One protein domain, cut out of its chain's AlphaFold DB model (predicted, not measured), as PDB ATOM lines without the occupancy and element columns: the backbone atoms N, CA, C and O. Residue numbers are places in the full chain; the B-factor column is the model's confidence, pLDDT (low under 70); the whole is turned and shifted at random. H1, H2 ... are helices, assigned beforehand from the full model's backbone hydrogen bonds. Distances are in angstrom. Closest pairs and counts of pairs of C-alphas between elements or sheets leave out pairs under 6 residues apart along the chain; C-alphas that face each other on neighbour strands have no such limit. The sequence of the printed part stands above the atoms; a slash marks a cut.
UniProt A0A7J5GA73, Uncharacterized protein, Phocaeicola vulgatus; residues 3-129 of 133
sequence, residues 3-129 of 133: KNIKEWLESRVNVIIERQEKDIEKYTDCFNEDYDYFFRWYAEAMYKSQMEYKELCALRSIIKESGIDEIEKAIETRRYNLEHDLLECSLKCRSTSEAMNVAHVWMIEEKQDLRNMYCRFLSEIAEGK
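AT A GLANCE: This is residues 3 to 129 of the 133 residues of an uncharacterized protein of Phocaeicola vulgatus (UniProt A0A7J5GA73). Four helices form an up-and-down bundle, with H3 and H5 in the middle, H1 packed on H3 and H4 packed on H5. H1 and H4 come close at the end that holds residues 3 and 68 and spread apart toward the other end, where the short H2 sits in the turn between H1 and H3 and residues 89 to 97 lead from H4 back to H5. The printed part has 127 residues, with five named helices in the order H1, H2, H3, H4, H5 and no named strand, and its class is all helix. The whole is only just compact, close to loose, with a radius of gyration of the C-alphas of 16.5 A and spans of 49 by 35 by 21 A.

IN THESE COORDINATES: The longest helix, H5, has residues 98 to 129 and measures 46.8 A from C-alpha 98 at (-45.181, -60.823, -8.858) to C-alpha 129 at (-10.748, -31.181, 2.521). H3 has residues 43 to 65 and measures 33.9 A. H4, residues 68 to 88, measures 29.6 A. H1 has residues 3 to 33 and measures 44.9 A, beginning with C-alpha 3 at (-17.685, -22.984, -0.710). H2, residues 35 to 41, measures 10.0 A.

HOW THE PARTS SIT: H1, H3, H4 and H5 make the bundle, up and down, each running against the one before it in the chain. H5 touches H4, opposite ways at a steep tilt of 36 degrees, only just past shallow; the two are a helical hairpin, and their closest C-alphas, of Arg 79 and Arg 115, are 5.4 A apart. H5 touches H3 with residues 103 to 114 alone, the same way at a steep tilt of 36 degrees, again only just past shallow; the closest C-alphas, of Lys 48 and Glu 110, are 6.0 A apart. H3 touches H1, opposite ways at a shallow tilt of 30 degrees, with the closest C-alphas, of Gln 20 and Ser 49, 5.5 A apart. H3 and H4, also a helical hairpin, only just touch, with 3 pairs of C-alphas within 8 A, the closest being those of Ile 63 and Ile 71 at 6.0 A. H1 and H5 only just touch too, with 3 pairs; the closest C-alphas, of Ile 5 and Gly 128, are 6.4 A apart. H1 and H4 are close but not clearly touching, the closest C-alphas, of Lys 6 and Ile 68, being 6.3 A apart. H2 touches H1, whose residues 27 to 31 alone take part, with the C-alphas of Phe 31 and Phe 38 closest at 5.2 A. H2 and H3 meet only through their link, and H2 is apart from H4 and H5. In H1, H2, H3, H4 and H5 every O i to N i+4 pair is within hydrogen-bond range.

THE WHOLE: The two C-alphas farthest apart, of Lys 3 and Thr 96, are 50.1 A from each other. The printed part has no cut. The links H1 to H2, H2 to H3 and H3 to H4 are tight, H4 to H5 is short with 9 residues, and no link is long. The mean pLDDT of the printed part is 95.9, and residue 3 alone is under 70.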
ATOM      1  N   LYS A   3     -16.801 -23.400   0.372       58.16
ATOM      2  CA  LYS A   3     -17.685 -22.984  -0.710       58.16
ATOM      3  C   LYS A   3     -17.425 -23.794  -1.985       58.16
ATOM      4  O   LYS A   3     -18.388 -24.124  -2.653       58.16
ATOM      5  N   ASN A   4     -16.176 -24.193  -2.259       84.06
ATOM      6  CA  ASN A   4     -15.834 -24.941  -3.473       84.06
ATOM      7  C   ASN A   4     -16.384 -26.381  -3.443       84.06
ATOM      8  O   ASN A   4     -17.058 -26.792  -4.381       84.06
ATOM      9  N   ILE A   5     -16.203 -27.106  -2.330       90.94
ATOM     10  CA  ILE A   5     -16.731 -28.474  -2.165       90.94
ATOM     11  C   ILE A   5     -18.264 -28.473  -2.165       90.94
ATOM     12  O   ILE A   5     -18.893 -29.303  -2.822       90.94
ATOM     13  N   LYS A   6     -18.883 -27.523  -1.451       92.75
ATOM     14  CA  LYS A   6     -20.344 -27.400  -1.407       92.75
ATOM     15  C   LYS A   6     -20.928 -27.050  -2.781       92.75
ATOM     16  O   LYS A   6     -21.886 -27.693  -3.195       92.75
ATOM     17  N   GLU A   7     -20.350 -26.076  -3.489       92.50
ATOM     18  CA  GLU A   7     -20.770 -25.692  -4.849       92.50
ATOM     19  C   GLU A   7     -20.573 -26.847  -5.846       92.50
ATOM     20  O   GLU A   7     -21.447 -27.093  -6.679       92.50
ATOM     21  N   TRP A   8     -19.470 -27.598  -5.737       94.12
ATOM     22  CA  TRP A   8     -19.234 -28.804  -6.535       94.12
ATOM     23  C   TRP A   8     -20.324 -29.855  -6.303       94.12
ATOM     24  O   TRP A   8     -20.923 -30.341  -7.264       94.12
ATOM     25  N   LEU A   9     -20.621 -30.174  -5.040       96.25
ATOM     26  CA  LEU A   9     -21.621 -31.182  -4.698       96.25
ATOM     27  C   LEU A   9     -23.021 -30.745  -5.140       96.25
ATOM     28  O   LEU A   9     -23.763 -31.546  -5.706       96.25
ATOM     29  N   GLU A  10     -23.375 -29.476  -4.922       96.25
ATOM     30  CA  GLU A  10     -24.644 -28.910  -5.384       96.25
ATOM     31  C   GLU A  10     -24.778 -29.021  -6.906       96.25
ATOM     32  O   GLU A  10     -25.793 -29.515  -7.401       96.25
ATOM     33  N   SER A  11     -23.740 -28.632  -7.652       96.19
ATOM     34  CA  SER A  11     -23.693 -28.774  -9.110       96.19
ATOM     35  C   SER A  11     -23.861 -30.233  -9.537       96.19
ATOM     36  O   SER A  11     -24.680 -30.547 -10.403       96.19
ATOM     37  N   ARG A  12     -23.148 -31.156  -8.881       96.75
ATOM     38  CA  ARG A  12     -23.201 -32.581  -9.207       96.75
ATOM     39  C   ARG A  12     -24.588 -33.172  -8.981       96.75
ATOM     40  O   ARG A  12     -25.083 -33.881  -9.854       96.75
ATOM     41  N   VAL A  13     -25.212 -32.863  -7.847       98.19
ATOM     42  CA  VAL A  13     -26.573 -33.306  -7.521       98.19
ATOM     43  C   VAL A  13     -27.588 -32.718  -8.502       98.19
ATOM     44  O   VAL A  13     -28.442 -33.452  -8.991       98.19
ATOM     45  N   ASN A  14     -27.472 -31.435  -8.856       98.25
ATOM     46  CA  ASN A  14     -28.379 -30.799  -9.817       98.25
ATOM     47  C   ASN A  14     -28.299 -31.440 -11.209       98.25
ATOM     48  O   ASN A  14     -29.338 -31.738 -11.783       98.25
ATOM     49  N   VAL A  15     -27.097 -31.738 -11.713       98.25
ATOM     50  CA  VAL A  15     -26.928 -32.413 -13.016       98.25
ATOM     51  C   VAL A  15     -27.620 -33.775 -13.045       98.25
ATOM     52  O   VAL A  15     -28.207 -34.152 -14.059       98.25
ATOM     53  N   ILE A  16     -27.552 -34.534 -11.948       98.19
ATOM     54  CA  ILE A  16     -28.210 -35.842 -11.882       98.19
ATOM     55  C   ILE A  16     -29.730 -35.663 -11.803       98.19
ATOM     56  O   ILE A  16     -30.444 -36.337 -12.534       98.19
ATOM     57  N   ILE A  17     -30.226 -34.713 -11.003       98.69
ATOM     58  CA  ILE A  17     -31.660 -34.392 -10.935       98.69
ATOM     59  C   ILE A  17     -32.204 -34.011 -12.316       98.69
ATOM     60  O   ILE A  17     -33.185 -34.603 -12.748       98.69
ATOM     61  N   GLU A  18     -31.546 -33.101 -13.036       98.62
ATOM     62  CA  GLU A  18     -31.963 -32.677 -14.383       98.62
ATOM     63  C   GLU A  18     -31.978 -33.840 -15.381       98.62
ATOM     64  O   GLU A  18     -32.820 -33.899 -16.279       98.62
ATOM     65  N   ARG A  19     -31.034 -34.781 -15.252       98.44
ATOM     66  CA  ARG A  19     -31.044 -36.006 -16.051       98.44
ATOM     67  C   ARG A  19     -32.261 -36.863 -15.711       98.44
ATOM     68  O   ARG A  19     -32.940 -37.306 -16.631       98.44
ATOM     69  N   GLN A  20     -32.540 -37.070 -14.424       98.44
ATOM     70  CA  GLN A  20     -33.678 -37.887 -14.010       98.44
ATOM     71  C   GLN A  20     -35.018 -37.253 -14.383       98.44
ATOM     72  O   GLN A  20     -35.916 -37.973 -14.797       98.44
ATOM     73  N   GLU A  21     -35.148 -35.926 -14.336       98.56
ATOM     74  CA  GLU A  21     -36.334 -35.215 -14.835       98.56
ATOM     75  C   GLU A  21     -36.586 -35.518 -16.320       98.56
ATOM     76  O   GLU A  21     -37.700 -35.889 -16.685       98.56
ATOM     77  N   LYS A  22     -35.542 -35.456 -17.161       98.56
ATOM     78  CA  LYS A  22     -35.643 -35.778 -18.597       98.56
ATOM     79  C   LYS A  22     -35.968 -37.245 -18.852       98.56
ATOM     80  O   LYS A  22     -36.765 -37.549 -19.738       98.56
ATOM     81  N   ASP A  23     -35.342 -38.153 -18.106       98.31
ATOM     82  CA  ASP A  23     -35.600 -39.587 -18.230       98.31
ATOM     83  C   ASP A  23     -37.056 -39.898 -17.823       98.31
ATOM     84  O   ASP A  23     -37.772 -40.566 -18.567       98.31
ATOM     85  N   ILE A  24     -37.541 -39.327 -16.715       98.62
ATOM     86  CA  ILE A  24     -38.930 -39.459 -16.244       98.62
ATOM     87  C   ILE A  24     -39.931 -38.899 -17.261       98.62
ATOM     88  O   ILE A  24     -40.939 -39.554 -17.535       98.62
ATOM     89  N   GLU A  25     -39.676 -37.715 -17.823       98.50
ATOM     90  CA  GLU A  25     -40.525 -37.103 -18.854       98.50
ATOM     91  C   GLU A  25     -40.617 -38.013 -20.084       98.50
ATOM     92  O   GLU A  25     -41.709 -38.441 -20.459       98.50
ATOM     93  N   LYS A  26     -39.466 -38.443 -20.618       98.12
ATOM     94  CA  LYS A  26     -39.392 -39.374 -21.750       98.12
ATOM     95  C   LYS A  26     -40.176 -40.663 -21.494       98.12
ATOM     96  O   LYS A  26     -40.907 -41.133 -22.363       98.12
ATOM     97  N   TYR A  27     -39.998 -41.279 -20.329       98.31
ATOM     98  CA  TYR A  27     -40.684 -42.529 -20.010       98.31
ATOM     99  C   TYR A  27     -42.188 -42.331 -19.802       98.31
ATOM    100  O   TYR A  27     -42.962 -43.237 -20.109       98.31
ATOM    101  N   THR A  28     -42.605 -41.157 -19.327       98.31
ATOM    102  CA  THR A  28     -44.018 -40.780 -19.205       98.31
ATOM    103  C   THR A  28     -44.672 -40.653 -20.579       98.31
ATOM    104  O   THR A  28     -45.769 -41.174 -20.774       98.31
ATOM    105  N   ASP A  29     -43.984 -40.051 -21.548       98.19
ATOM    106  CA  ASP A  29     -44.468 -39.983 -22.930       98.19
ATOM    107  C   ASP A  29     -44.622 -41.386 -23.528       98.19
ATOM    108  O   ASP A  29     -45.698 -41.732 -24.014       98.19
ATOM    109  N   CYS A  30     -43.612 -42.255 -23.379       97.50
ATOM    110  CA  CYS A  30     -43.708 -43.648 -23.831       97.50
ATOM    111  C   CYS A  30     -44.858 -44.414 -23.156       97.50
ATOM    112  O   CYS A  30     -45.530 -45.203 -23.815       97.50
ATOM    113  N   PHE A  31     -45.099 -44.193 -21.858       97.38
ATOM    114  CA  PHE A  31     -46.220 -44.796 -21.129       97.38
ATOM    115  C   PHE A  31     -47.578 -44.349 -21.685       97.38
ATOM    116  O   PHE A  31     -48.488 -45.171 -21.801       97.38
ATOM    117  N   ASN A  32     -47.712 -43.065 -22.026       97.88
ATOM    118  CA  ASN A  32     -48.947 -42.496 -22.565       97.88
ATOM    119  C   ASN A  32     -49.222 -42.938 -24.013       97.88
ATOM    120  O   ASN A  32     -50.384 -43.021 -24.407       97.88
ATOM    121  N   GLU A  33     -48.175 -43.208 -24.797       97.88
ATOM    122  CA  GLU A  33     -48.281 -43.652 -26.191       97.88
ATOM    123  C   GLU A  33     -48.546 -45.159 -26.323       97.88
ATOM    124  O   GLU A  33     -49.469 -45.565 -27.032       97.88
ATOM    125  N   ASP A  34     -47.747 -45.994 -25.649       97.94
ATOM    126  CA  ASP A  34     -47.835 -47.454 -25.716       97.94
ATOM    127  C   ASP A  34     -47.426 -48.083 -24.378       97.94
ATOM    128  O   ASP A  34     -46.247 -48.271 -24.060       97.94
ATOM    129  N   TYR A  35     -48.441 -48.466 -23.602       97.00
ATOM    130  CA  TYR A  35     -48.235 -49.098 -22.307       97.00
ATOM    131  C   TYR A  35     -47.503 -50.449 -22.392       97.00
ATOM    132  O   TYR A  35     -46.670 -50.717 -21.525       97.00
ATOM    133  N   ASP A  36     -47.778 -51.301 -23.393       97.94
ATOM    134  CA  ASP A  36     -47.102 -52.609 -23.509       97.94
ATOM    135  C   ASP A  36     -45.609 -52.405 -23.759       97.94
ATOM    136  O   ASP A  36     -44.762 -53.010 -23.091       97.94
ATOM    137  N   TYR A  37     -45.284 -51.496 -24.679       97.12
ATOM    138  CA  TYR A  37     -43.905 -51.153 -24.985       97.12
ATOM    139  C   TYR A  37     -43.198 -50.537 -23.773       97.12
ATOM    140  O   TYR A  37     -42.120 -51.001 -23.390       97.12
ATOM    141  N   PHE A  38     -43.817 -49.554 -23.111       98.19
ATOM    142  CA  PHE A  38     -43.280 -48.968 -21.884       98.19
ATOM    143  C   PHE A  38     -43.018 -50.034 -20.820       98.19
ATOM    144  O   PHE A  38     -41.927 -50.080 -20.249       98.19
ATOM    145  N   PHE A  39     -43.992 -50.908 -20.562       96.00
ATOM    146  CA  PHE A  39     -43.882 -51.896 -19.498       96.00
ATOM    147  C   PHE A  39     -42.691 -52.833 -19.729       96.00
ATOM    148  O   PHE A  39     -41.942 -53.135 -18.802       96.00
ATOM    149  N   ARG A  40     -42.481 -53.254 -20.977       96.00
ATOM    150  CA  ARG A  40     -41.432 -54.214 -21.342       96.00
ATOM    151  C   ARG A  40     -40.033 -53.605 -21.416       96.00
ATOM    152  O   ARG A  40     -39.069 -54.338 -21.218       96.00
ATOM    153  N   TRP A  41     -39.915 -52.312 -21.718       96.62
ATOM    154  CA  TRP A  41     -38.620 -51.673 -21.999       96.62
ATOM    155  C   TRP A  41     -38.196 -50.607 -20.992       96.62
ATOM    156  O   TRP A  41     -36.998 -50.391 -20.817       96.62
ATOM    157  N   TYR A  42     -39.146 -49.941 -20.336       97.88
ATOM    158  CA  TYR A  42     -38.878 -48.743 -19.538       97.88
ATOM    159  C   TYR A  42     -39.425 -48.784 -18.113       97.88
ATOM    160  O   TYR A  42     -39.043 -47.920 -17.328       97.88
ATOM    161  N   ALA A  43     -40.242 -49.770 -17.727       97.44
ATOM    162  CA  ALA A  43     -40.783 -49.846 -16.365       97.44
ATOM    163  C   ALA A  43     -39.690 -49.844 -15.283       97.44
ATOM    164  O   ALA A  43     -39.787 -49.088 -14.318       97.44
ATOM    165  N   GLU A  44     -38.632 -50.638 -15.468       98.00
ATOM    166  CA  GLU A  44     -37.493 -50.671 -14.548       98.00
ATOM    167  C   GLU A  44     -36.762 -49.327 -14.502       98.00
ATOM    168  O   GLU A  44     -36.540 -48.775 -13.425       98.00
ATOM    169  N   ALA A  45     -36.407 -48.787 -15.672       98.12
ATOM    170  CA  ALA A  45     -35.666 -47.536 -15.773       98.12
ATOM    171  C   ALA A  45     -36.448 -46.375 -15.143       98.12
ATOM    172  O   ALA A  45     -35.895 -45.626 -14.349       98.12
ATOM    173  N   MET A  46     -37.750 -46.282 -15.416       98.31
ATOM    174  CA  MET A  46     -38.648 -45.301 -14.809       98.31
ATOM    175  C   MET A  46     -38.727 -45.458 -13.289       98.31
ATOM    176  O   MET A  46     -38.648 -44.468 -12.564       98.31
ATOM    177  N   TYR A  47     -38.845 -46.693 -12.792       98.44
ATOM    178  CA  TYR A  47     -38.876 -46.968 -11.356       98.44
ATOM    179  C   TYR A  47     -37.593 -46.489 -10.659       98.44
ATOM    180  O   TYR A  47     -37.660 -45.760  -9.665       98.44
ATOM    181  N   LYS A  48     -36.429 -46.839 -11.217       98.50
ATOM    182  CA  LYS A  48     -35.111 -46.433 -10.710       98.50
ATOM    183  C   LYS A  48     -34.907 -44.917 -10.784       98.50
ATOM    184  O   LYS A  48     -34.580 -44.298  -9.774       98.50
ATOM    185  N   SER A  49     -35.240 -44.296 -11.917       98.38
ATOM    186  CA  SER A  49     -35.189 -42.839 -12.098       98.38
ATOM    187  C   SER A  49     -36.018 -42.083 -11.060       98.38
ATOM    188  O   SER A  49     -35.550 -41.093 -10.497       98.38
ATOM    189  N   GLN A  50     -37.232 -42.551 -10.749       98.50
ATOM    190  CA  GLN A  50     -38.064 -41.929  -9.714       98.50
ATOM    191  C   GLN A  50     -37.465 -42.062  -8.311       98.50
ATOM    192  O   GLN A  50     -37.542 -41.117  -7.519       98.50
ATOM    193  N   MET A  51     -36.879 -43.219  -7.993       98.44
ATOM    194  CA  MET A  51     -36.200 -43.432  -6.717       98.44
ATOM    195  C   MET A  51     -35.003 -42.490  -6.557       98.44
ATOM    196  O   MET A  51     -34.932 -41.774  -5.553       98.44
ATOM    197  N   GLU A  52     -34.113 -42.441  -7.551       98.50
ATOM    198  CA  GLU A  52     -32.928 -41.581  -7.530       98.50
ATOM    199  C   GLU A  52     -33.315 -40.097  -7.475       98.50
ATOM    200  O   GLU A  52     -32.805 -39.349  -6.638       98.50
ATOM    201  N   TYR A  53     -34.282 -39.672  -8.297       98.69
ATOM    202  CA  TYR A  53     -34.788 -38.298  -8.305       98.69
ATOM    203  C   TYR A  53     -35.297 -37.866  -6.926       98.69
ATOM    204  O   TYR A  53     -34.941 -36.791  -6.434       98.69
ATOM    205  N   LYS A  54     -36.112 -38.709  -6.279       98.56
ATOM    206  CA  LYS A  54     -36.671 -38.417  -4.955       98.56
ATOM    207  C   LYS A  54     -35.570 -38.274  -3.908       98.56
ATOM    208  O   LYS A  54     -35.598 -37.330  -3.116       98.56
ATOM    209  N   GLU A  55     -34.612 -39.194  -3.910       98.38
ATOM    210  CA  GLU A  55     -33.509 -39.188  -2.955       98.38
ATOM    211  C   GLU A  55     -32.604 -37.960  -3.146       98.38
ATOM    212  O   GLU A  55     -32.294 -37.244  -2.190       98.38
ATOM    213  N   LEU A  56     -32.244 -37.643  -4.389       98.31
ATOM    214  CA  LEU A  56     -31.389 -36.497  -4.690       98.31
ATOM    215  C   LEU A  56     -32.089 -35.159  -4.472       98.31
ATOM    216  O   LEU A  56     -31.447 -34.214  -4.017       98.31
ATOM    217  N   CYS A  57     -33.402 -35.064  -4.696       98.44
ATOM    218  CA  CYS A  57     -34.173 -33.887  -4.300       98.44
ATOM    219  C   CYS A  57     -34.118 -33.655  -2.785       98.44
ATOM    220  O   CYS A  57     -33.930 -32.516  -2.352       98.44
ATOM    221  N   ALA A  58     -34.232 -34.720  -1.984       98.19
ATOM    222  CA  ALA A  58     -34.111 -34.626  -0.534       98.19
ATOM    223  C   ALA A  58     -32.691 -34.213  -0.107       98.19
ATOM    224  O   ALA A  58     -32.534 -33.358   0.769       98.19
ATOM    225  N   LEU A  59     -31.654 -34.764  -0.747       98.00
ATOM    226  CA  LEU A  59     -30.268 -34.368  -0.498       98.00
ATOM    227  C   LEU A  59     -30.005 -32.907  -0.895       98.00
ATOM    228  O   LEU A  59     -29.373 -32.174  -0.138       98.00
ATOM    229  N   ARG A  60     -30.526 -32.453  -2.041       97.88
ATOM    230  CA  ARG A  60     -30.391 -31.069  -2.519       97.88
ATOM    231  C   ARG A  60     -30.925 -30.061  -1.505       97.88
ATOM    232  O   ARG A  60     -30.288 -29.033  -1.294       97.88
ATOM    233  N   SER A  61     -32.063 -30.344  -0.871       97.19
ATOM    234  CA  SER A  61     -32.612 -29.474   0.179       97.19
ATOM    235  C   SER A  61     -31.644 -29.331   1.358       97.19
ATOM    236  O   SER A  61     -31.365 -28.216   1.791       97.19
ATOM    237  N   ILE A  62     -31.038 -30.438   1.802       97.12
ATOM    238  CA  ILE A  62     -30.025 -30.424   2.870       97.12
ATOM    239  C   ILE A  62     -28.794 -29.623   2.444       97.12
ATOM    240  O   ILE A  62     -28.315 -28.793   3.215       97.12
ATOM    241  N   ILE A  63     -28.308 -29.829   1.214       96.12
ATOM    242  CA  ILE A  63     -27.153 -29.102   0.678       96.12
ATOM    243  C   ILE A  63     -27.398 -27.596   0.723       96.12
ATOM    244  O   ILE A  63     -26.540 -26.855   1.195       96.12
ATOM    245  N   LYS A  64     -28.569 -27.126   0.289       94.81
ATOM    246  CA  LYS A  64     -28.887 -25.692   0.274       94.81
ATOM    247  C   LYS A  64     -28.832 -25.075   1.672       94.81
ATOM    248  O   LYS A  64     -28.213 -24.026   1.847       94.81
ATOM    249  N   GLU A  65     -29.403 -25.755   2.659       94.62
ATOM    250  CA  GLU A  65     -29.633 -25.208   4.001       94.62
ATOM    251  C   GLU A  65     -28.466 -25.414   4.979       94.62
ATOM    252  O   GLU A  65     -28.383 -24.707   5.982       94.62
ATOM    253  N   SER A  66     -27.547 -26.342   4.694       94.62
ATOM    254  CA  SER A  66     -26.571 -26.828   5.685       94.62
ATOM    255  C   SER A  66     -25.112 -26.478   5.361       94.62
ATOM    256  O   SER A  66     -24.763 -26.144   4.221       94.62
ATOM    257  N   GLY A  67     -24.240 -26.539   6.371       93.94
ATOM    258  CA  GLY A  67     -22.786 -26.472   6.208       93.94
ATOM    259  C   GLY A  67     -22.205 -27.791   5.689       93.94
ATOM    260  O   GLY A  67     -22.896 -28.804   5.600       93.94
ATOM    261  N   ILE A  68     -20.926 -27.777   5.294       93.25
ATOM    262  CA  ILE A  68     -20.292 -28.951   4.669       93.25
ATOM    263  C   ILE A  68     -20.222 -30.160   5.612       93.25
ATOM    264  O   ILE A  68     -20.397 -31.285   5.154       93.25
ATOM    265  N   ASP A  69     -20.035 -29.943   6.914       93.50
ATOM    266  CA  ASP A  69     -19.925 -31.029   7.893       93.50
ATOM    267  C   ASP A  69     -21.286 -31.687   8.164       93.50
ATOM    268  O   ASP A  69     -21.387 -32.909   8.275       93.50
ATOM    269  N   GLU A  70     -22.370 -30.903   8.201       96.31
ATOM    270  CA  GLU A  70     -23.726 -31.446   8.290       96.31
ATOM    271  C   GLU A  70     -24.122 -32.205   7.018       96.31
ATOM    272  O   GLU A  70     -24.768 -33.251   7.104       96.31
ATOM    273  N   ILE A  71     -23.720 -31.705   5.844       96.75
ATOM    274  CA  ILE A  71     -23.939 -32.382   4.560       96.75
ATOM    275  C   ILE A  71     -23.201 -33.723   4.532       96.75
ATOM    276  O   ILE A  71     -23.805 -34.739   4.187       96.75
ATOM    277  N   GLU A  72     -21.927 -33.750   4.922       96.81
ATOM    278  CA  GLU A  72     -21.132 -34.978   4.992       96.81
ATOM    279  C   GLU A  72     -21.798 -36.003   5.911       96.81
ATOM    280  O   GLU A  72     -22.109 -37.110   5.469       96.81
ATOM    281  N   LYS A  73     -22.162 -35.604   7.136       98.00
ATOM    282  CA  LYS A  73     -22.880 -36.471   8.081       98.00
ATOM    283  C   LYS A  73     -24.203 -36.992   7.510       98.00
ATOM    284  O   LYS A  73     -24.584 -38.143   7.751       98.00
ATOM    285  N   ALA A  74     -24.926 -36.166   6.758       98.00
ATOM    286  CA  ALA A  74     -26.175 -36.562   6.119       98.00
ATOM    287  C   ALA A  74     -25.956 -37.605   5.008       98.00
ATOM    288  O   ALA A  74     -26.786 -38.509   4.864       98.00
ATOM    289  N   ILE A  75     -24.862 -37.505   4.247       98.44
ATOM    290  CA  ILE A  75     -24.465 -38.491   3.230       98.44
ATOM    291  C   ILE A  75     -23.986 -39.786   3.899       98.44
ATOM    292  O   ILE A  75     -24.395 -40.871   3.489       98.44
ATOM    293  N   GLU A  76     -23.192 -39.699   4.968       98.44
ATOM    294  CA  GLU A  76     -22.755 -40.864   5.747       98.44
ATOM    295  C   GLU A  76     -23.935 -41.638   6.333       98.44
ATOM    296  O   GLU A  76     -23.990 -42.861   6.221       98.44
ATOM    297  N   THR A  77     -24.911 -40.926   6.904       98.25
ATOM    298  CA  THR A  77     -26.120 -41.537   7.473       98.25
ATOM    299  C   THR A  77     -26.924 -42.265   6.396       98.25
ATOM    300  O   THR A  77     -27.380 -43.386   6.612       98.25
ATOM    301  N   ARG A  78     -27.070 -41.666   5.208       98.31
ATOM    302  CA  ARG A  78     -27.739 -42.309   4.067       98.31
ATOM    303  C   ARG A  78     -26.996 -43.550   3.597       98.31
ATOM    304  O   ARG A  78     -27.619 -44.596   3.446       98.31
ATOM    305  N   ARG A  79     -25.673 -43.458   3.415       98.31
ATOM    306  CA  ARG A  79     -24.832 -44.607   3.052       98.31
ATOM    307  C   ARG A  79     -24.984 -45.734   4.072       98.31
ATOM    308  O   ARG A  79     -25.199 -46.868   3.668       98.31
ATOM    309  N   TYR A  80     -24.919 -45.418   5.366       97.94
ATOM    310  CA  TYR A  80     -25.077 -46.394   6.444       97.94
ATOM    311  C   TYR A  80     -26.442 -47.089   6.396       97.94
ATOM    312  O   TYR A  80     -26.503 -48.311   6.468       97.94
ATOM    313  N   ASN A  81     -27.528 -46.334   6.216       97.12
ATOM    314  CA  ASN A  81     -28.869 -46.911   6.118       97.12
ATOM    315  C   ASN A  81     -29.013 -47.816   4.886       97.12
ATOM    316  O   ASN A  81     -29.605 -48.887   4.980       97.12
ATOM    317  N   LEU A  82     -28.434 -47.427   3.745       97.50
ATOM    318  CA  LEU A  82     -28.409 -48.274   2.550       97.50
ATOM    319  C   LEU A  82     -27.599 -49.553   2.780       97.50
ATOM    320  O   LEU A  82     -28.037 -50.629   2.392       97.50
ATOM    321  N   GLU A  83     -26.437 -49.459   3.426       97.19
ATOM    322  CA  GLU A  83     -25.620 -50.625   3.777       97.19
ATOM    323  C   GLU A  83     -26.357 -51.550   4.754       97.19
ATOM    324  O   GLU A  83     -26.347 -52.763   4.558       97.19
ATOM    325  N   HIS A  84     -27.063 -50.996   5.743       96.00
ATOM    326  CA  HIS A  84     -27.918 -51.763   6.647       96.00
ATOM    327  C   HIS A  84     -29.033 -52.495   5.887       96.00
ATOM    328  O   HIS A  84     -29.183 -53.705   6.032       96.00
ATOM    329  N   ASP A  85     -29.767 -51.798   5.018       93.94
ATOM    330  CA  ASP A  85     -30.821 -52.403   4.202       93.94
ATOM    331  C   ASP A  85     -30.286 -53.510   3.278       93.94
ATOM    332  O   ASP A  85     -30.969 -54.502   3.030       93.94
ATOM    333  N   LEU A  86     -29.076 -53.355   2.743       95.56
ATOM    334  CA  LEU A  86     -28.476 -54.323   1.823       95.56
ATOM    335  C   LEU A  86     -27.873 -55.544   2.532       95.56
ATOM    336  O   LEU A  86     -27.793 -56.609   1.921       95.56
ATOM    337  N   LEU A  87     -27.429 -55.400   3.782       95.00
ATOM    338  CA  LEU A  87     -26.769 -56.469   4.538       95.00
ATOM    339  C   LEU A  87     -27.720 -57.212   5.480       95.00
ATOM    340  O   LEU A  87     -27.630 -58.431   5.599       95.00
ATOM    341  N   GLU A  88     -28.625 -56.486   6.134       91.88
ATOM    342  CA  GLU A  88     -29.437 -57.006   7.239       91.88
ATOM    343  C   GLU A  88     -30.880 -57.324   6.823       91.88
ATOM    344  O   GLU A  88     -31.564 -58.112   7.481       91.88
ATOM    345  N   CYS A  89     -31.368 -56.742   5.721       87.94
ATOM    346  CA  CYS A  89     -32.730 -56.980   5.245       87.94
ATOM    347  C   CYS A  89     -32.790 -58.032   4.127       87.94
ATOM    348  O   CYS A  89     -31.816 -58.348   3.444       87.94
ATOM    349  N   SER A  90     -33.984 -58.597   3.915       87.50
ATOM    350  CA  SER A  90     -34.189 -59.608   2.875       87.50
ATOM    351  C   SER A  90     -34.006 -59.016   1.475       87.50
ATOM    352  O   SER A  90     -34.792 -58.181   1.022       87.50
ATOM    353  N   LEU A  91     -33.034 -59.552   0.734       86.94
ATOM    354  CA  LEU A  91     -32.811 -59.227  -0.681       86.94
ATOM    355  C   LEU A  91     -33.959 -59.686  -1.594       86.94
ATOM    356  O   LEU A  91     -34.065 -59.244  -2.732       86.94
ATOM    357  N   LYS A  92     -34.824 -60.581  -1.104       86.62
ATOM    358  CA  LYS A  92     -35.999 -61.075  -1.829       86.62
ATOM    359  C   LYS A  92     -37.279 -60.611  -1.148       86.62
ATOM    360  O   LYS A  92     -37.426 -60.780   0.064       86.62
ATOM    361  N   CYS A  93     -38.231 -60.129  -1.937       90.19
ATOM    362  CA  CYS A  93     -39.607 -59.979  -1.484       90.19
ATOM    363  C   CYS A  93     -40.339 -61.326  -1.575       90.19
ATOM    364  O   CYS A  93     -40.019 -62.165  -2.417       90.19
ATOM    365  N   ARG A  94     -41.305 -61.546  -0.680       89.56
ATOM    366  CA  ARG A  94     -42.222 -62.698  -0.708       89.56
ATOM    367  C   ARG A  94     -43.661 -62.202  -0.760       89.56
ATOM    368  O   ARG A  94     -44.475 -62.527   0.100       89.56
ATOM    369  N   SER A  95     -43.938 -61.343  -1.733       92.44
ATOM    370  CA  SER A  95     -45.280 -60.847  -2.003       92.44
ATOM    371  C   SER A  95     -46.062 -61.862  -2.832       92.44
ATOM    372  O   SER A  95     -45.490 -62.592  -3.640       92.44
ATOM    373  N   THR A  96     -47.385 -61.876  -2.667       94.69
ATOM    374  CA  THR A  96     -48.304 -62.579  -3.576       94.69
ATOM    375  C   THR A  96     -48.449 -61.867  -4.926       94.69
ATOM    376  O   THR A  96     -49.016 -62.432  -5.856       94.69
ATOM    377  N   SER A  97     -47.949 -60.632  -5.042       95.31
ATOM    378  CA  SER A  97     -47.867 -59.886  -6.297       95.31
ATOM    379  C   SER A  97     -46.487 -60.057  -6.926       95.31
ATOM    380  O   SER A  97     -45.489 -59.583  -6.382       95.31
ATOM    381  N   GLU A  98     -46.435 -60.670  -8.109       94.06
ATOM    382  CA  GLU A  98     -45.181 -60.823  -8.858       94.06
ATOM    383  C   GLU A  98     -44.580 -59.479  -9.270       94.06
ATOM    384  O   GLU A  98     -43.368 -59.296  -9.204       94.06
ATOM    385  N   ALA A  99     -45.421 -58.492  -9.595       92.25
ATOM    386  CA  ALA A  99     -44.960 -57.138  -9.891       92.25
ATOM    387  C   ALA A  99     -44.229 -56.513  -8.692       92.25
ATOM    388  O   ALA A  99     -43.196 -55.873  -8.864       92.25
ATOM    389  N   MET A 100     -44.713 -56.749  -7.466       94.06
ATOM    390  CA  MET A 100     -44.025 -56.292  -6.253       94.06
ATOM    391  C   MET A 100     -42.705 -57.030  -6.026       94.06
ATOM    392  O   MET A 100     -41.737 -56.421  -5.576       94.06
ATOM    393  N   ASN A 101     -42.651 -58.327  -6.339       94.31
ATOM    394  CA  ASN A 101     -41.413 -59.096  -6.229       94.31
ATOM    395  C   ASN A 101     -40.342 -58.569  -7.191       94.31
ATOM    396  O   ASN A 101     -39.195 -58.398  -6.784       94.31
ATOM    397  N   VAL A 102     -40.730 -58.247  -8.429       94.06
ATOM    398  CA  VAL A 102     -39.850 -57.638  -9.435       94.06
ATOM    399  C   VAL A 102     -39.421 -56.225  -9.022       94.06
ATOM    400  O   VAL A 102     -38.226 -55.939  -8.993       94.06
ATOM    401  N   ALA A 103     -40.357 -55.366  -8.604       95.81
ATOM    402  CA  ALA A 103     -40.041 -54.008  -8.152       95.81
ATOM    403  C   ALA A 103     -39.088 -53.989  -6.943       95.81
ATOM    404  O   ALA A 103     -38.252 -53.095  -6.819       95.81
ATOM    405  N   HIS A 104     -39.164 -54.995  -6.064       95.69
ATOM    406  CA  HIS A 104     -38.215 -55.139  -4.957       95.69
ATOM    407  C   HIS A 104     -36.792 -55.415  -5.442       95.69
ATOM    408  O   HIS A 104     -35.855 -54.868  -4.872       95.69
ATOM    409  N   VAL A 105     -36.614 -56.227  -6.489       95.50
ATOM    410  CA  VAL A 105     -35.286 -56.458  -7.081       95.50
ATOM    411  C   VAL A 105     -34.725 -55.145  -7.620       95.50
ATOM    412  O   VAL A 105     -33.620 -54.762  -7.241       95.50
ATOM    413  N   TRP A 106     -35.522 -54.403  -8.393       97.06
ATOM    414  CA  TRP A 106     -35.119 -53.096  -8.922       97.06
ATOM    415  C   TRP A 106     -34.769 -52.098  -7.816       97.06
ATOM    416  O   TRP A 106     -33.786 -51.373  -7.930       97.06
ATOM    417  N   MET A 107     -35.533 -52.092  -6.720       97.19
ATOM    418  CA  MET A 107     -35.248 -51.270  -5.544       97.19
ATOM    419  C   MET A 107     -33.898 -51.623  -4.915       97.19
ATOM    420  O   MET A 107     -33.159 -50.726  -4.524       97.19
ATOM    421  N   ILE A 108     -33.581 -52.913  -4.769       97.25
ATOM    422  CA  ILE A 108     -32.312 -53.360  -4.183       97.25
ATOM    423  C   ILE A 108     -31.132 -52.956  -5.071       97.25
ATOM    424  O   ILE A 108     -30.136 -52.462  -4.547       97.25
ATOM    425  N   GLU A 109     -31.248 -53.116  -6.388       97.44
ATOM    426  CA  GLU A 109     -30.223 -52.672  -7.340       97.44
ATOM    427  C   GLU A 109     -30.010 -51.154  -7.257       97.44
ATOM    428  O   GLU A 109     -28.880 -50.699  -7.101       97.44
ATOM    429  N   GLU A 110     -31.089 -50.370  -7.222       98.12
ATOM    430  CA  GLU A 110     -30.990 -48.912  -7.092       98.12
ATOM    431  C   GLU A 110     -30.359 -48.485  -5.757       98.12
ATOM    432  O   GLU A 110     -29.547 -47.564  -5.698       98.12
ATOM    433  N   LYS A 111     -30.658 -49.193  -4.660       98.00
ATOM    434  CA  LYS A 111     -29.994 -48.956  -3.368       98.00
ATOM    435  C   LYS A 111     -28.482 -49.190  -3.447       98.00
ATOM    436  O   LYS A 111     -27.730 -48.472  -2.786       98.00
ATOM    437  N   GLN A 112     -28.025 -50.170  -4.229       98.00
ATOM    438  CA  GLN A 112     -26.593 -50.411  -4.443       98.00
ATOM    439  C   GLN A 112     -25.950 -49.262  -5.226       98.00
ATOM    440  O   GLN A 112     -24.866 -48.799  -4.853       98.00
ATOM    441  N   ASP A 113     -26.628 -48.761  -6.258       98.06
ATOM    442  CA  ASP A 113     -26.150 -47.635  -7.063       98.06
ATOM    443  C   ASP A 113     -26.082 -46.336  -6.248       98.06
ATOM    444  O   ASP A 113     -25.026 -45.690  -6.212       98.06
ATOM    445  N   LEU A 114     -27.127 -46.016  -5.478       98.56
ATOM    446  CA  LEU A 114     -27.137 -44.889  -4.536       98.56
ATOM    447  C   LEU A 114     -26.015 -45.000  -3.497       98.56
ATOM    448  O   LEU A 114     -25.303 -44.029  -3.227       98.56
ATOM    449  N   ARG A 115     -25.788 -46.196  -2.940       98.44
ATOM    450  CA  ARG A 115     -24.697 -46.436  -1.987       98.44
ATOM    451  C   ARG A 115     -23.341 -46.131  -2.620       98.44
ATOM    452  O   ARG A 115     -22.503 -45.473  -2.001       98.44
ATOM    453  N   ASN A 116     -23.118 -46.586  -3.851       98.44
ATOM    454  CA  ASN A 116     -21.875 -46.340  -4.579       98.44
ATOM    455  C   ASN A 116     -21.691 -44.856  -4.915       98.44
ATOM    456  O   ASN A 116     -20.571 -44.345  -4.827       98.44
ATOM    457  N   MET A 117     -22.773 -44.152  -5.246       98.38
ATOM    458  CA  MET A 117     -22.755 -42.705  -5.433       98.38
ATOM    459  C   MET A 117     -22.325 -41.979  -4.156       98.38
ATOM    460  O   MET A 117     -21.411 -41.157  -4.204       98.38
ATOM    461  N   TYR A 118     -22.909 -42.318  -3.006       98.62
ATOM    462  CA  TYR A 118     -22.527 -41.698  -1.737       98.62
ATOM    463  C   TYR A 118     -21.097 -42.002  -1.324       98.62
ATOM    464  O   TYR A 118     -20.420 -41.116  -0.810       98.62
ATOM    465  N   CYS A 119     -20.589 -43.205  -1.595       98.31
ATOM    466  CA  CYS A 119     -19.166 -43.485  -1.423       98.31
ATOM    467  C   CYS A 119     -18.290 -42.532  -2.236       98.31
ATOM    468  O   CYS A 119     -17.338 -41.988  -1.683       98.31
ATOM    469  N   ARG A 120     -18.622 -42.297  -3.511       97.69
ATOM    470  CA  ARG A 120     -17.877 -41.357  -4.364       97.69
ATOM    471  C   ARG A 120     -17.951 -39.934  -3.818       97.69
ATOM    472  O   ARG A 120     -16.912 -39.306  -3.666       97.69
ATOM    473  N   PHE A 121     -19.139 -39.463  -3.434       97.56
ATOM    474  CA  PHE A 121     -19.293 -38.131  -2.840       97.56
ATOM    475  C   PHE A 121     -18.450 -37.958  -1.577       97.56
ATOM    476  O   PHE A 121     -17.748 -36.962  -1.456       97.56
ATOM    477  N   LEU A 122     -18.462 -38.932  -0.663       97.62
ATOM    478  CA  LEU A 122     -17.646 -38.879   0.553       97.62
ATOM    479  C   LEU A 122     -16.144 -38.893   0.241       97.62
ATOM    480  O   LEU A 122     -15.389 -38.151   0.864       97.62
ATOM    481  N   SER A 123     -15.704 -39.699  -0.730       96.00
ATOM    482  CA  SER A 123     -14.305 -39.708  -1.171       96.00
ATOM    483  C   SER A 123     -13.873 -38.351  -1.731       96.00
ATOM    484  O   SER A 123     -12.839 -37.834  -1.316       96.00
ATOM    485  N   GLU A 124     -14.676 -37.744  -2.605       94.25
ATOM    486  CA  GLU A 124     -14.372 -36.443  -3.212       94.25
ATOM    487  C   GLU A 124     -14.418 -35.298  -2.183       94.25
ATOM    488  O   GLU A 124     -13.549 -34.425  -2.193       94.25
ATOM    489  N   ILE A 125     -15.352 -35.336  -1.223       93.94
ATOM    490  CA  ILE A 125     -15.376 -34.401  -0.083       93.94
ATOM    491  C   ILE A 125     -14.090 -34.533   0.744       93.94
ATOM    492  O   ILE A 125     -13.454 -33.526   1.064       93.94
ATOM    493  N   ALA A 126     -13.679 -35.761   1.072       93.12
ATOM    494  CA  ALA A 126     -12.474 -36.012   1.856       93.12
ATOM    495  C   ALA A 126     -11.195 -35.569   1.123       93.12
ATOM    496  O   ALA A 126     -10.267 -35.069   1.758       93.12
ATOM    497  N   GLU A 127     -11.127 -35.738  -0.199       90.94
ATOM    498  CA  GLU A 127     -10.025 -35.238  -1.029       90.94
ATOM    499  C   GLU A 127     -10.002 -33.708  -1.085       90.94
ATOM    500  O   GLU A 127      -8.950 -33.113  -0.846       90.94
ATOM    501  N   GLY A 128     -11.155 -33.067  -1.297       87.62
ATOM    502  CA  GLY A 128     -11.277 -31.608  -1.275       87.62
ATOM    503  C   GLY A 128     -10.806 -31.006   0.051       87.62
ATOM    504  O   GLY A 128     -10.021 -30.060   0.058       87.62
ATOM    505  N   LYS A 129     -11.186 -31.615   1.183       86.88
ATOM    506  CA  LYS A 129     -10.748 -31.181   2.521       86.88
ATOM    507  C   LYS A 129      -9.228 -31.274   2.726       86.88
ATOM    508  O   LYS A 129      -8.676 -30.450   3.446       86.88
TER     509      LYS A 129